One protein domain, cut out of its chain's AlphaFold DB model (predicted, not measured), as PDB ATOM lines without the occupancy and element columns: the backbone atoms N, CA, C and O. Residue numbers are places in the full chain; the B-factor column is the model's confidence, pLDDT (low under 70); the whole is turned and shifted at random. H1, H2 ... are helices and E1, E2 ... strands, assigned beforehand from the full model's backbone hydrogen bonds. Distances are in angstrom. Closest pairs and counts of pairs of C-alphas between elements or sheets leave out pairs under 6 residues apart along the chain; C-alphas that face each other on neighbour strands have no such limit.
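AT A GLANCE: This is residues 3 to 80 of the 330 residues of an uncharacterized protein of Bacteroides ovatus (UniProt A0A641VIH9). One very long strand, E3, is the backbone of a strongly twisted, branched sheet and runs along much of the length of the domain, with E5 beside its first part, E1 beside its middle and E4 folding back along its last part. E2 is beside E1, the helix H2 packs beside the sheet near E5, E3, E1 and E2, and the tiny helix H1 follows E2. The printed part has 78 residues with two named helices and five named strands, in the order E1, E2, H1, H2, E3, E4, E5; the class is mixed, and the neighbour strands are antiparallel. The whole is compact, with a radius of gyration of the C-alphas of 12.9 A, yet elongated in outline, 42 by 26 by 17 A.

IN THESE COORDINATES: E1 is residues 3 to 7, 13.5 A long, and begins at C-alpha 3 at (40.361, -43.157, 44.864). E2 is residues 17 to 20, 10.3 A. H1 is residues 22 to 25, 5.7 A, and H2 residues 34 to 43, 14.3 A. E3 is residues 51 to 62 and spans 36.1 A, from C-alpha 51 at (29.579, -42.942, 62.906) to C-alpha 62 at (50.144, -44.402, 33.213). E4 is residues 65 to 68, 10.5 A. E5 is residues 73 to 78, 17.1 A, and ends at C-alpha 78 at (28.259, -39.413, 60.583).

HOW THE PARTS SIT: E1 and E2 form an antiparallel hairpin, with N 3 and O 19 2.7 A apart, within hydrogen-bond range. E2 lies on one side of E1 and E3 on the other side; N 4 and O 57 are 2.8 A apart. The pairing of E3 is staggered: residues 51 to 56 pair with E5, 54 to 58 with E1 and 59 to 62 with E4. E1 lies on one side of E3 and E5 on the other side, where N 52 and O 77 are 2.8 A apart. E3 and E4 form a hairpin, with N 60 and O 67 2.9 A apart. H1 is only just on the sheet, with 5 pairs of C-alphas within 10 A, and only grazes it with Gly 25. H2 is on the sheet but only just at the sheet's level, at a height over the sheet of 3.8 A. The closest C-alphas of H2 and E5 are those of Ala 37 and Ile 77, 7.0 A apart; those of H2 and E2 are Ile 40 and Glu 17, 6.7 A. Every O i to N i+4 pair is within hydrogen-bond range in H2; H1 is too short for such a pair, and its one O i to N i+3 pair is not within range.

THE WHOLE: The two C-alphas farthest apart are those of Asn 49 and Gly 63, 42.6 A. The printed part has no cut and no long link. The mean pLDDT of the printed part is 94.2, and no printed residue is under 70.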
ATOM      1  N   VAL A   3      40.443 -42.956  43.425       97.06
ATOM      2  CA  VAL A   3      40.361 -43.157  44.864       97.06
ATOM      3  C   VAL A   3      39.450 -44.353  45.102       97.06
ATOM      4  O   VAL A   3      38.290 -44.359  44.699       97.06
ATOM      5  N   LEU A   4      40.003 -45.376  45.740       97.81
ATOM      6  CA  LEU A   4      39.291 -46.575  46.147       97.81
ATOM      7  C   LEU A   4      38.916 -46.416  47.609       97.81
ATOM      8  O   LEU A   4      39.800 -46.160  48.428       97.81
ATOM      9  N   ILE A   5      37.638 -46.581  47.926       98.06
ATOM     10  CA  ILE A   5      37.105 -46.452  49.281       98.06
ATOM     11  C   ILE A   5      36.599 -47.816  49.734       98.06
ATOM     12  O   ILE A   5      35.913 -48.512  48.989       98.06
ATOM     13  N   ASP A   6      36.949 -48.208  50.952       97.50
ATOM     14  CA  ASP A   6      36.599 -49.508  51.513       97.50
ATOM     15  C   ASP A   6      36.263 -49.394  53.008       97.50
ATOM     16  O   ASP A   6      36.552 -48.387  53.665       97.50
ATOM     17  N   THR A   7      35.646 -50.437  53.549       96.00
ATOM     18  CA  THR A   7      35.390 -50.597  54.984       96.00
ATOM     19  C   THR A   7      36.668 -50.941  55.749       96.00
ATOM     20  O   THR A   7      37.682 -51.365  55.180       96.00
ATOM     21  N   ILE A   8      36.642 -50.777  57.074       94.62
ATOM     22  CA  ILE A   8      37.707 -51.301  57.935       94.62
ATOM     23  C   ILE A   8      37.817 -52.820  57.736       94.62
ATOM     24  O   ILE A   8      36.834 -53.542  57.853       94.62
ATOM     25  N   GLY A   9      39.027 -53.302  57.439       90.31
ATOM     26  CA  GLY A   9      39.299 -54.719  57.172       90.31
ATOM     27  C   GLY A   9      39.213 -55.136  55.698       90.31
ATOM     28  O   GLY A   9      39.763 -56.181  55.359       90.31
ATOM     29  N   GLY A  10      38.621 -54.321  54.817       92.00
ATOM     30  CA  GLY A  10      38.626 -54.560  53.368       92.00
ATOM     31  C   GLY A  10      40.022 -54.418  52.751       92.00
ATOM     32  O   GLY A  10      40.885 -53.742  53.311       92.00
ATOM     33  N   ASP A  11      40.283 -55.067  51.618       93.44
ATOM     34  CA  ASP A  11      41.608 -55.125  50.977       93.44
ATOM     35  C   ASP A  11      41.709 -54.309  49.673       93.44
ATOM     36  O   ASP A  11      42.745 -54.344  49.005       93.44
ATOM     37  N   PHE A  12      40.664 -53.545  49.329       94.81
ATOM     38  CA  PHE A  12      40.522 -52.780  48.085       94.81
ATOM     39  C   PHE A  12      40.491 -53.613  46.792       94.81
ATOM     40  O   PHE A  12      40.612 -53.047  45.699       94.81
ATOM     41  N   THR A  13      40.319 -54.938  46.864       93.56
ATOM     42  CA  THR A  13      40.103 -55.767  45.663       93.56
ATOM     43  C   THR A  13      38.680 -55.624  45.124       93.56
ATOM     44  O   THR A  13      38.476 -55.632  43.909       93.56
ATOM     45  N   LYS A  14      37.708 -55.440  46.024       94.50
ATOM     46  CA  LYS A  14      36.309 -55.094  45.746       94.50
ATOM     47  C   LYS A  14      35.911 -53.911  46.632       94.50
ATOM     48  O   LYS A  14      35.203 -54.116  47.615       94.50
ATOM     49  N   PRO A  15      36.431 -52.707  46.341       96.62
ATOM     50  CA  PRO A  15      36.151 -51.537  47.160       96.62
ATOM     51  C   PRO A  15      34.642 -51.266  47.195       96.62
ATOM     52  O   PRO A  15      33.937 -51.555  46.226       96.62
ATOM     53  N   VAL A  16      34.174 -50.680  48.297       96.94
ATOM     54  CA  VAL A  16      32.792 -50.197  48.436       96.94
ATOM     55  C   VAL A  16      32.451 -49.232  47.306       96.94
ATOM     56  O   VAL A  16      31.357 -49.293  46.759       96.94
ATOM     57  N   GLU A  17      33.395 -48.354  46.954       97.44
ATOM     58  CA  GLU A  17      33.227 -47.375  45.884       97.44
ATOM     59  C   GLU A  17      34.573 -47.049  45.219       97.44
ATOM     60  O   GLU A  17      35.628 -47.078  45.863       97.44
ATOM     61  N   THR A  18      34.548 -46.725  43.923       97.00
ATOM     62  CA  THR A  18      35.727 -46.246  43.180       97.00
ATOM     63  C   THR A  18      35.389 -44.958  42.448       97.00
ATOM     64  O   THR A  18      34.493 -44.928  41.611       97.00
ATOM     65  N   ILE A  19      36.130 -43.890  42.741       96.50
ATOM     66  CA  ILE A  19      35.830 -42.541  42.249       96.50
ATOM     67  C   ILE A  19      37.085 -41.950  41.617       96.50
ATOM     68  O   ILE A  19      38.172 -42.035  42.186       96.50
ATOM     69  N   PHE A  20      36.967 -41.320  40.452       96.75
ATOM     70  CA  PHE A  20      38.069 -40.523  39.914       96.75
ATOM     71  C   PHE A  20      38.341 -39.304  40.800       96.75
ATOM     72  O   PHE A  20      37.408 -38.692  41.316       96.75
ATOM     73  N   SER A  21      39.613 -38.925  40.948       96.31
ATOM     74  CA  SER A  21      39.953 -37.620  41.526       96.31
ATOM     75  C   SER A  21      39.402 -36.474  40.663       96.31
ATOM     76  O   SER A  21      38.929 -36.698  39.542       96.31
ATOM     77  N   ASP A  22      39.439 -35.245  41.178       96.44
ATOM     78  CA  ASP A  22      38.853 -34.081  40.510       96.44
ATOM     79  C   ASP A  22      39.401 -33.923  39.071       96.44
ATOM     80  O   ASP A  22      40.504 -34.372  38.730       96.44
ATOM     81  N   ASN A  23      38.594 -33.311  38.196       95.06
ATOM     82  CA  ASN A  23      38.879 -33.185  36.759       95.06
ATOM     83  C   ASN A  23      39.114 -34.550  36.067       95.06
ATOM     84  O   ASN A  23      40.077 -34.728  35.322       95.06
ATOM     85  N   ASN A  24      38.239 -35.531  36.336       92.69
ATOM     86  CA  ASN A  24      38.276 -36.886  35.761       92.69
ATOM     87  C   ASN A  24      39.619 -37.609  35.961       92.69
ATOM     88  O   ASN A  24      40.143 -38.258  35.056       92.69
ATOM     89  N   GLY A  25      40.192 -37.491  37.155       92.19
ATOM     90  CA  GLY A  25      41.424 -38.172  37.511       92.19
ATOM     91  C   GLY A  25      42.692 -37.361  37.241       92.19
ATOM     92  O   GLY A  25      43.784 -37.901  37.429       92.19
ATOM     93  N   LEU A  26      42.596 -36.115  36.777       92.31
ATOM     94  CA  LEU A  26      43.776 -35.306  36.458       92.31
ATOM     95  C   LEU A  26      44.335 -34.570  37.679       92.31
ATOM     96  O   LEU A  26      45.550 -34.395  37.766       92.31
ATOM     97  N   GLU A  27      43.489 -34.198  38.640       95.38
ATOM     98  CA  GLU A  27      43.930 -33.518  39.859       95.38
ATOM     99  C   GLU A  27      44.396 -34.495  40.942       95.38
ATOM    100  O   GLU A  27      43.994 -35.659  40.988       95.38
ATOM    101  N   SER A  28      45.219 -34.005  41.868       92.81
ATOM    102  CA  SER A  28      45.708 -34.756  43.034       92.81
ATOM    103  C   SER A  28      44.782 -34.683  44.257       92.81
ATOM    104  O   SER A  28      45.153 -35.149  45.334       92.81
ATOM    105  N   GLN A  29      43.585 -34.118  44.100       94.81
ATOM    106  CA  GLN A  29      42.567 -33.985  45.142       94.81
ATOM    107  C   GLN A  29      41.245 -34.625  44.711       94.81
ATOM    108  O   GLN A  29      40.951 -34.713  43.521       94.81
ATOM    109  N   LEU A  30      40.448 -35.057  45.685       95.38
ATOM    110  CA  LEU A  30      39.074 -35.509  45.493       95.38
ATOM    111  C   LEU A  30      38.164 -34.662  46.381       95.38
ATOM    112  O   LEU A  30      38.381 -34.595  47.593       95.38
ATOM    113  N   THR A  31      37.128 -34.076  45.792       95.44
ATOM    114  CA  THR A  31      36.088 -33.347  46.520       95.44
ATOM    115  C   THR A  31      34.816 -34.189  46.608       95.44
ATOM    116  O   THR A  31      34.257 -34.591  45.590       95.44
ATOM    117  N   LEU A  32      34.325 -34.431  47.828       94.31
ATOM    118  CA  LEU A  32      33.067 -35.143  48.073       94.31
ATOM    119  C   LEU A  32      32.045 -34.224  48.733       94.31
ATOM    120  O   LEU A  32      32.326 -33.557  49.726       94.31
ATOM    121  N   THR A  33      30.827 -34.232  48.205       94.06
ATOM    122  CA  THR A  33      29.670 -33.643  48.889       94.06
ATOM    123  C   THR A  33      29.218 -34.538  50.046       94.06
ATOM    124  O   THR A  33      29.425 -35.753  50.021       94.06
ATOM    125  N   HIS A  34      28.515 -33.970  51.033       89.81
ATOM    126  CA  HIS A  34      27.892 -34.766  52.101       89.81
ATOM    127  C   HIS A  34      26.936 -35.834  51.553       89.81
ATOM    128  O   HIS A  34      26.895 -36.940  52.079       89.81
ATOM    129  N   TYR A  35      26.215 -35.540  50.466       90.88
ATOM    130  CA  TYR A  35      25.336 -36.513  49.817       90.88
ATOM    131  C   TYR A  35      26.117 -37.721  49.281       90.88
ATOM    132  O   TYR A  35      25.742 -38.858  49.548       90.88
ATOM    133  N   GLN A  36      27.229 -37.488  48.576       94.50
ATOM    134  CA  GLN A  36      28.083 -38.573  48.079       94.50
ATOM    135  C   GLN A  36      28.687 -39.385  49.228       94.50
ATOM    136  O   GLN A  36      28.647 -40.610  49.180       94.50
ATOM    137  N   ALA A  37      29.183 -38.721  50.277       93.88
ATOM    138  CA  ALA A  37      29.697 -39.398  51.464       93.88
ATOM    139  C   ALA A  37      28.621 -40.290  52.113       93.88
ATOM    140  O   ALA A  37      28.867 -41.465  52.369       93.88
ATOM    141  N   ASN A  38      27.400 -39.777  52.289       92.06
ATOM    142  CA  ASN A  38      26.286 -40.550  52.833       92.06
ATOM    143  C   ASN A  38      25.910 -41.745  51.936       92.06
ATOM    144  O   ASN A  38      25.666 -42.836  52.443       92.06
ATOM    145  N   THR A  39      25.917 -41.583  50.608       93.81
ATOM    146  CA  THR A  39      25.694 -42.692  49.663       93.81
ATOM    147  C   THR A  39      26.753 -43.784  49.811       93.81
ATOM    148  O   THR A  39      26.404 -44.960  49.886       93.81
ATOM    149  N   ILE A  40      28.032 -43.412  49.934       95.94
ATOM    150  CA  ILE A  40      29.123 -44.369  50.176       95.94
ATOM    151  C   ILE A  40      28.926 -45.078  51.523       95.94
ATOM    152  O   ILE A  40      29.078 -46.294  51.603       95.94
ATOM    153  N   GLY A  41      28.532 -44.349  52.571       95.12
ATOM    154  CA  GLY A  41      28.219 -44.932  53.878       95.12
ATOM    155  C   GLY A  41      27.078 -45.956  53.826       95.12
ATOM    156  O   GLY A  41      27.185 -47.026  54.421       95.12
ATOM    157  N   LYS A  42      26.026 -45.693  53.037       92.19
ATOM    158  CA  LYS A  42      24.932 -46.652  52.799       92.19
ATOM    159  C   LYS A  42      25.402 -47.897  52.046       92.19
ATOM    160  O   LYS A  42      24.998 -49.008  52.388       92.19
ATOM    161  N   LEU A  43      26.272 -47.741  51.044       94.44
ATOM    162  CA  LEU A  43      26.895 -48.876  50.348       94.44
ATOM    163  C   LEU A  43      27.771 -49.705  51.300       94.44
ATOM    164  O   LEU A  43      27.744 -50.933  51.239       94.44
ATOM    165  N   ALA A  44      28.461 -49.039  52.230       94.75
ATOM    166  CA  ALA A  44      29.224 -49.653  53.316       94.75
ATOM    167  C   ALA A  44      28.355 -50.243  54.444       94.75
ATOM    168  O   ALA A  44      28.906 -50.801  55.392       94.75
ATOM    169  N   LYS A  45      27.019 -50.146  54.346       92.00
ATOM    170  CA  LYS A  45      26.049 -50.652  55.332       92.00
ATOM    171  C   LYS A  45      26.187 -50.024  56.724       92.00
ATOM    172  O   LYS A  45      25.889 -50.669  57.725       92.00
ATOM    173  N   PHE A  46      26.625 -48.768  56.800       93.81
ATOM    174  CA  PHE A  46      26.551 -48.011  58.048       93.81
ATOM    175  C   PHE A  46      25.108 -47.632  58.359       93.81
ATOM    176  O   PHE A  46      24.366 -47.248  57.454       93.81
ATOM    177  N   ARG A  47      24.742 -47.716  59.640       91.88
ATOM    178  CA  ARG A  47      23.393 -47.400  60.108       91.88
ATOM    179  C   ARG A  47      23.177 -45.896  60.214       91.88
ATOM    180  O   ARG A  47      24.116 -45.159  60.539       91.88
ATOM    181  N   CYS A  48      21.954 -45.439  59.975       92.25
ATOM    182  CA  CYS A  48      21.540 -44.064  60.222       92.25
ATOM    183  C   CYS A  48      21.881 -43.647  61.659       92.25
ATOM    184  O   CYS A  48      21.883 -44.460  62.582       92.25
ATOM    185  N   ASN A  49      22.195 -42.363  61.849       90.00
ATOM    186  CA  ASN A  49      22.537 -41.789  63.157       90.00
ATOM    187  C   ASN A  49      23.777 -42.386  63.849       90.00
ATOM    188  O   ASN A  49      23.977 -42.188  65.048       90.00
ATOM    189  N   THR A  50      24.647 -43.078  63.108       91.56
ATOM    190  CA  THR A  50      25.908 -43.618  63.639       91.56
ATOM    191  C   THR A  50      27.130 -43.070  62.906       91.56
ATOM    192  O   THR A  50      27.048 -42.552  61.791       91.56
ATOM    193  N   ASN A  51      28.294 -43.189  63.549       92.69
ATOM    194  CA  ASN A  51      29.579 -42.942  62.906       92.69
ATOM    195  C   ASN A  51      30.072 -44.208  62.204       92.69
ATOM    196  O   ASN A  51      30.240 -45.249  62.837       92.69
ATOM    197  N   GLY A  52      30.409 -44.086  60.926       94.25
ATOM    198  CA  GLY A  52      31.098 -45.116  60.162       94.25
ATOM    199  C   GLY A  52      32.493 -44.663  59.753       94.25
ATOM    200  O   GLY A  52      32.683 -43.530  59.314       94.25
ATOM    201  N   THR A  53      33.487 -45.539  59.896       96.94
ATOM    202  CA  THR A  53      34.866 -45.248  59.474       96.94
ATOM    203  C   THR A  53      35.176 -45.969  58.171       96.94
ATOM    204  O   THR A  53      35.022 -47.186  58.080       96.94
ATOM    205  N   LEU A  54      35.658 -45.224  57.181       97.25
ATOM    206  CA  LEU A  54      36.121 -45.756  55.903       97.25
ATOM    207  C   LEU A  54      37.618 -45.543  55.754       97.25
ATOM    208  O   LEU A  54      38.204 -44.609  56.308       97.25
ATOM    209  N   ARG A  55      38.222 -46.413  54.953       96.69
ATOM    210  CA  ARG A  55      39.609 -46.309  54.509       96.69
ATOM    211  C   ARG A  55      39.647 -45.993  53.022       96.69
ATOM    212  O   ARG A  55      38.762 -46.401  52.275       96.69
ATOM    213  N   TRP A  56      40.690 -45.306  52.578       97.00
ATOM    214  CA  TRP A  56      40.897 -45.040  51.160       97.00
ATOM    215  C   TRP A  56      42.344 -45.228  50.723       97.00
ATOM    216  O   TRP A  56      43.285 -45.038  51.498       97.00
ATOM    217  N   LYS A  57      42.505 -45.591  49.450       97.00
ATOM    218  CA  LYS A  57      43.783 -45.657  48.733       97.00
ATOM    219  C   LYS A  57      43.658 -45.013  47.366       97.00
ATOM    220  O   LYS A  57      42.572 -44.923  46.807       97.00
ATOM    221  N   VAL A  58      44.791 -44.607  46.805       96.75
ATOM    222  CA  VAL A  58      44.853 -44.057  45.447       96.75
ATOM    223  C   VAL A  58      45.459 -45.078  44.502       96.75
ATOM    224  O   VAL A  58      46.510 -45.653  44.787       96.75
ATOM    225  N   ARG A  59      44.817 -45.273  43.357       96.19
ATOM    226  CA  ARG A  59      45.361 -45.969  42.199       96.19
ATOM    227  C   ARG A  59      45.718 -44.944  41.126       96.19
ATOM    228  O   ARG A  59      44.906 -44.104  40.739       96.19
ATOM    229  N   ALA A  60      46.959 -44.981  40.669       94.56
ATOM    230  CA  ALA A  60      47.447 -44.148  39.580       94.56
ATOM    231  C   ALA A  60      47.525 -44.971  38.292       94.56
ATOM    232  O   ALA A  60      47.816 -46.165  38.342       94.56
ATOM    233  N   TYR A  61      47.304 -44.312  37.155       91.25
ATOM    234  CA  TYR A  61      47.413 -44.910  35.827       91.25
ATOM    235  C   TYR A  61      48.475 -44.176  35.015       91.25
ATOM    236  O   TYR A  61      48.573 -42.948  35.076       91.25
ATOM    237  N   CYS A  62      49.240 -44.925  34.228       89.62
ATOM    238  CA  CYS A  62      50.144 -44.402  33.213       89.62
ATOM    239  C   CYS A  62      49.974 -45.241  31.942       89.62
ATOM    240  O   CYS A  62      50.465 -46.362  31.851       89.62
ATOM    241  N   GLY A  63      49.227 -44.725  30.963       88.06
ATOM    242  CA  GLY A  63      48.841 -45.520  29.795       88.06
ATOM    243  C   GLY A  63      47.977 -46.718  30.200       88.06
ATOM    244  O   GLY A  63      46.903 -46.530  30.762       88.06
ATOM    245  N   LEU A  64      48.446 -47.934  29.900       89.31
ATOM    246  CA  LEU A  64      47.782 -49.189  30.286       89.31
ATOM    247  C   LEU A  64      48.248 -49.724  31.647       89.31
ATOM    248  O   LEU A  64      47.649 -50.663  32.169       89.31
ATOM    249  N   ASP A  65      49.303 -49.140  32.216       93.56
ATOM    250  CA  ASP A  65      49.843 -49.560  33.500       93.56
ATOM    251  C   ASP A  65      49.089 -48.886  34.645       93.56
ATOM    252  O   ASP A  65      48.686 -47.721  34.561       93.56
ATOM    253  N   GLN A  66      48.942 -49.614  35.750       92.94
ATOM    254  CA  GLN A  66      48.358 -49.101  36.983       92.94
ATOM    255  C   GLN A  66      49.241 -49.427  38.187       92.94
ATOM    256  O   GLN A  66      49.877 -50.480  38.243       92.94
ATOM    257  N   ALA A  67      49.234 -48.544  39.181       95.19
ATOM    258  CA  ALA A  67      49.907 -48.752  40.457       95.19
ATOM    259  C   ALA A  67      48.987 -48.344  41.610       95.19
ATOM    260  O   ALA A  67      48.412 -47.255  41.602       95.19
ATOM    261  N   LEU A  68      48.854 -49.215  42.611       95.81
ATOM    262  CA  LEU A  68      48.130 -48.915  43.844       95.81
ATOM    263  C   LEU A  68      49.100 -48.345  44.885       95.81
ATOM    264  O   LEU A  68      50.181 -48.892  45.099       95.81
ATOM    265  N   SER A  69      48.701 -47.263  45.544       94.75
ATOM    266  CA  SER A  69      49.477 -46.632  46.610       94.75
ATOM    267  C   SER A  69      49.711 -47.582  47.791       94.75
ATOM    268  O   SER A  69      48.813 -48.313  48.222       94.75
ATOM    269  N   SER A  70      50.918 -47.530  48.361       93.38
ATOM    270  CA  SER A  70      51.228 -48.162  49.648       93.38
ATOM    271  C   SER A  70      50.665 -47.377  50.837       93.38
ATOM    272  O   SER A  70      50.442 -47.965  51.891       93.38
ATOM    273  N   LEU A  71      50.406 -46.076  50.660       94.31
ATOM    274  CA  LEU A  71      49.775 -45.217  51.660       94.31
ATOM    275  C   LEU A  71      48.260 -45.395  51.652       94.31
ATOM    276  O   LEU A  71      47.652 -45.564  50.593       94.31
ATOM    277  N   GLU A  72      47.671 -45.279  52.835       94.56
ATOM    278  CA  GLU A  72      46.233 -45.308  53.078       94.56
ATOM    279  C   GLU A  72      45.817 -44.153  53.984       94.56
ATOM    280  O   GLU A  72      46.600 -43.686  54.814       94.56
ATOM    281  N   GLY A  73      44.579 -43.704  53.816       95.38
ATOM    282  CA  GLY A  73      43.947 -42.731  54.695       95.38
ATOM    283  C   GLY A  73      42.654 -43.273  55.287       95.38
ATOM    284  O   GLY A  73      42.114 -44.277  54.822       95.38
ATOM    285  N   TYR A  74      42.157 -42.576  56.303       96.38
ATOM    286  CA  TYR A  74      40.915 -42.894  56.997       96.38
ATOM    287  C   TYR A  74      40.073 -41.632  57.142       96.38
ATOM    288  O   TYR A  74      40.615 -40.534  57.276       96.38
ATOM    289  N   PHE A  75      38.757 -41.789  57.129       94.94
ATOM    290  CA  PHE A  75      37.823 -40.718  57.451       94.94
ATOM    291  C   PHE A  75      36.558 -41.297  58.074       94.94
ATOM    292  O   PHE A  75      36.206 -42.455  57.844       94.94
ATOM    293  N   VAL A  76      35.901 -40.480  58.890       95.31
ATOM    294  CA  VAL A  76      34.669 -40.840  59.591       95.31
ATOM    295  C   VAL A  76      33.519 -40.064  58.968       95.31
ATOM    296  O   VAL A  76      33.640 -38.864  58.723       95.31
ATOM    297  N   ILE A  77      32.416 -40.757  58.716       94.06
ATOM    298  CA  ILE A  77      31.152 -40.183  58.268       94.06
ATOM    299  C   ILE A  77      30.151 -40.373  59.398       94.06
ATOM    300  O   ILE A  77      29.968 -41.494  59.866       94.06
ATOM    301  N   PHE A  78      29.486 -39.298  59.806       92.50
ATOM    302  CA  PHE A  78      28.259 -39.413  60.583       92.50
ATOM    303  C   PHE A  78      27.090 -39.559  59.608       92.50
ATOM    304  O   PHE A  78      26.882 -38.688  58.758       92.50
ATOM    305  N   MET A  79      26.393 -40.690  59.677       94.00
ATOM    306  CA  MET A  79      25.311 -41.017  58.754       94.00
ATOM    307  C   MET A  79      24.117 -40.095  58.963       94.00
ATOM    308  O   MET A  79      23.829 -39.673  60.082       94.00
ATOM    309  N   MET A  80      23.420 -39.791  57.866       89.75
ATOM    310  CA  MET A  80      22.201 -38.990  57.933       89.75
ATOM    311  C   MET A  80      21.145 -39.633  58.828       89.75
ATOM    312  O   MET A  80      21.153 -40.837  59.089       89.75
TER     313      MET A  80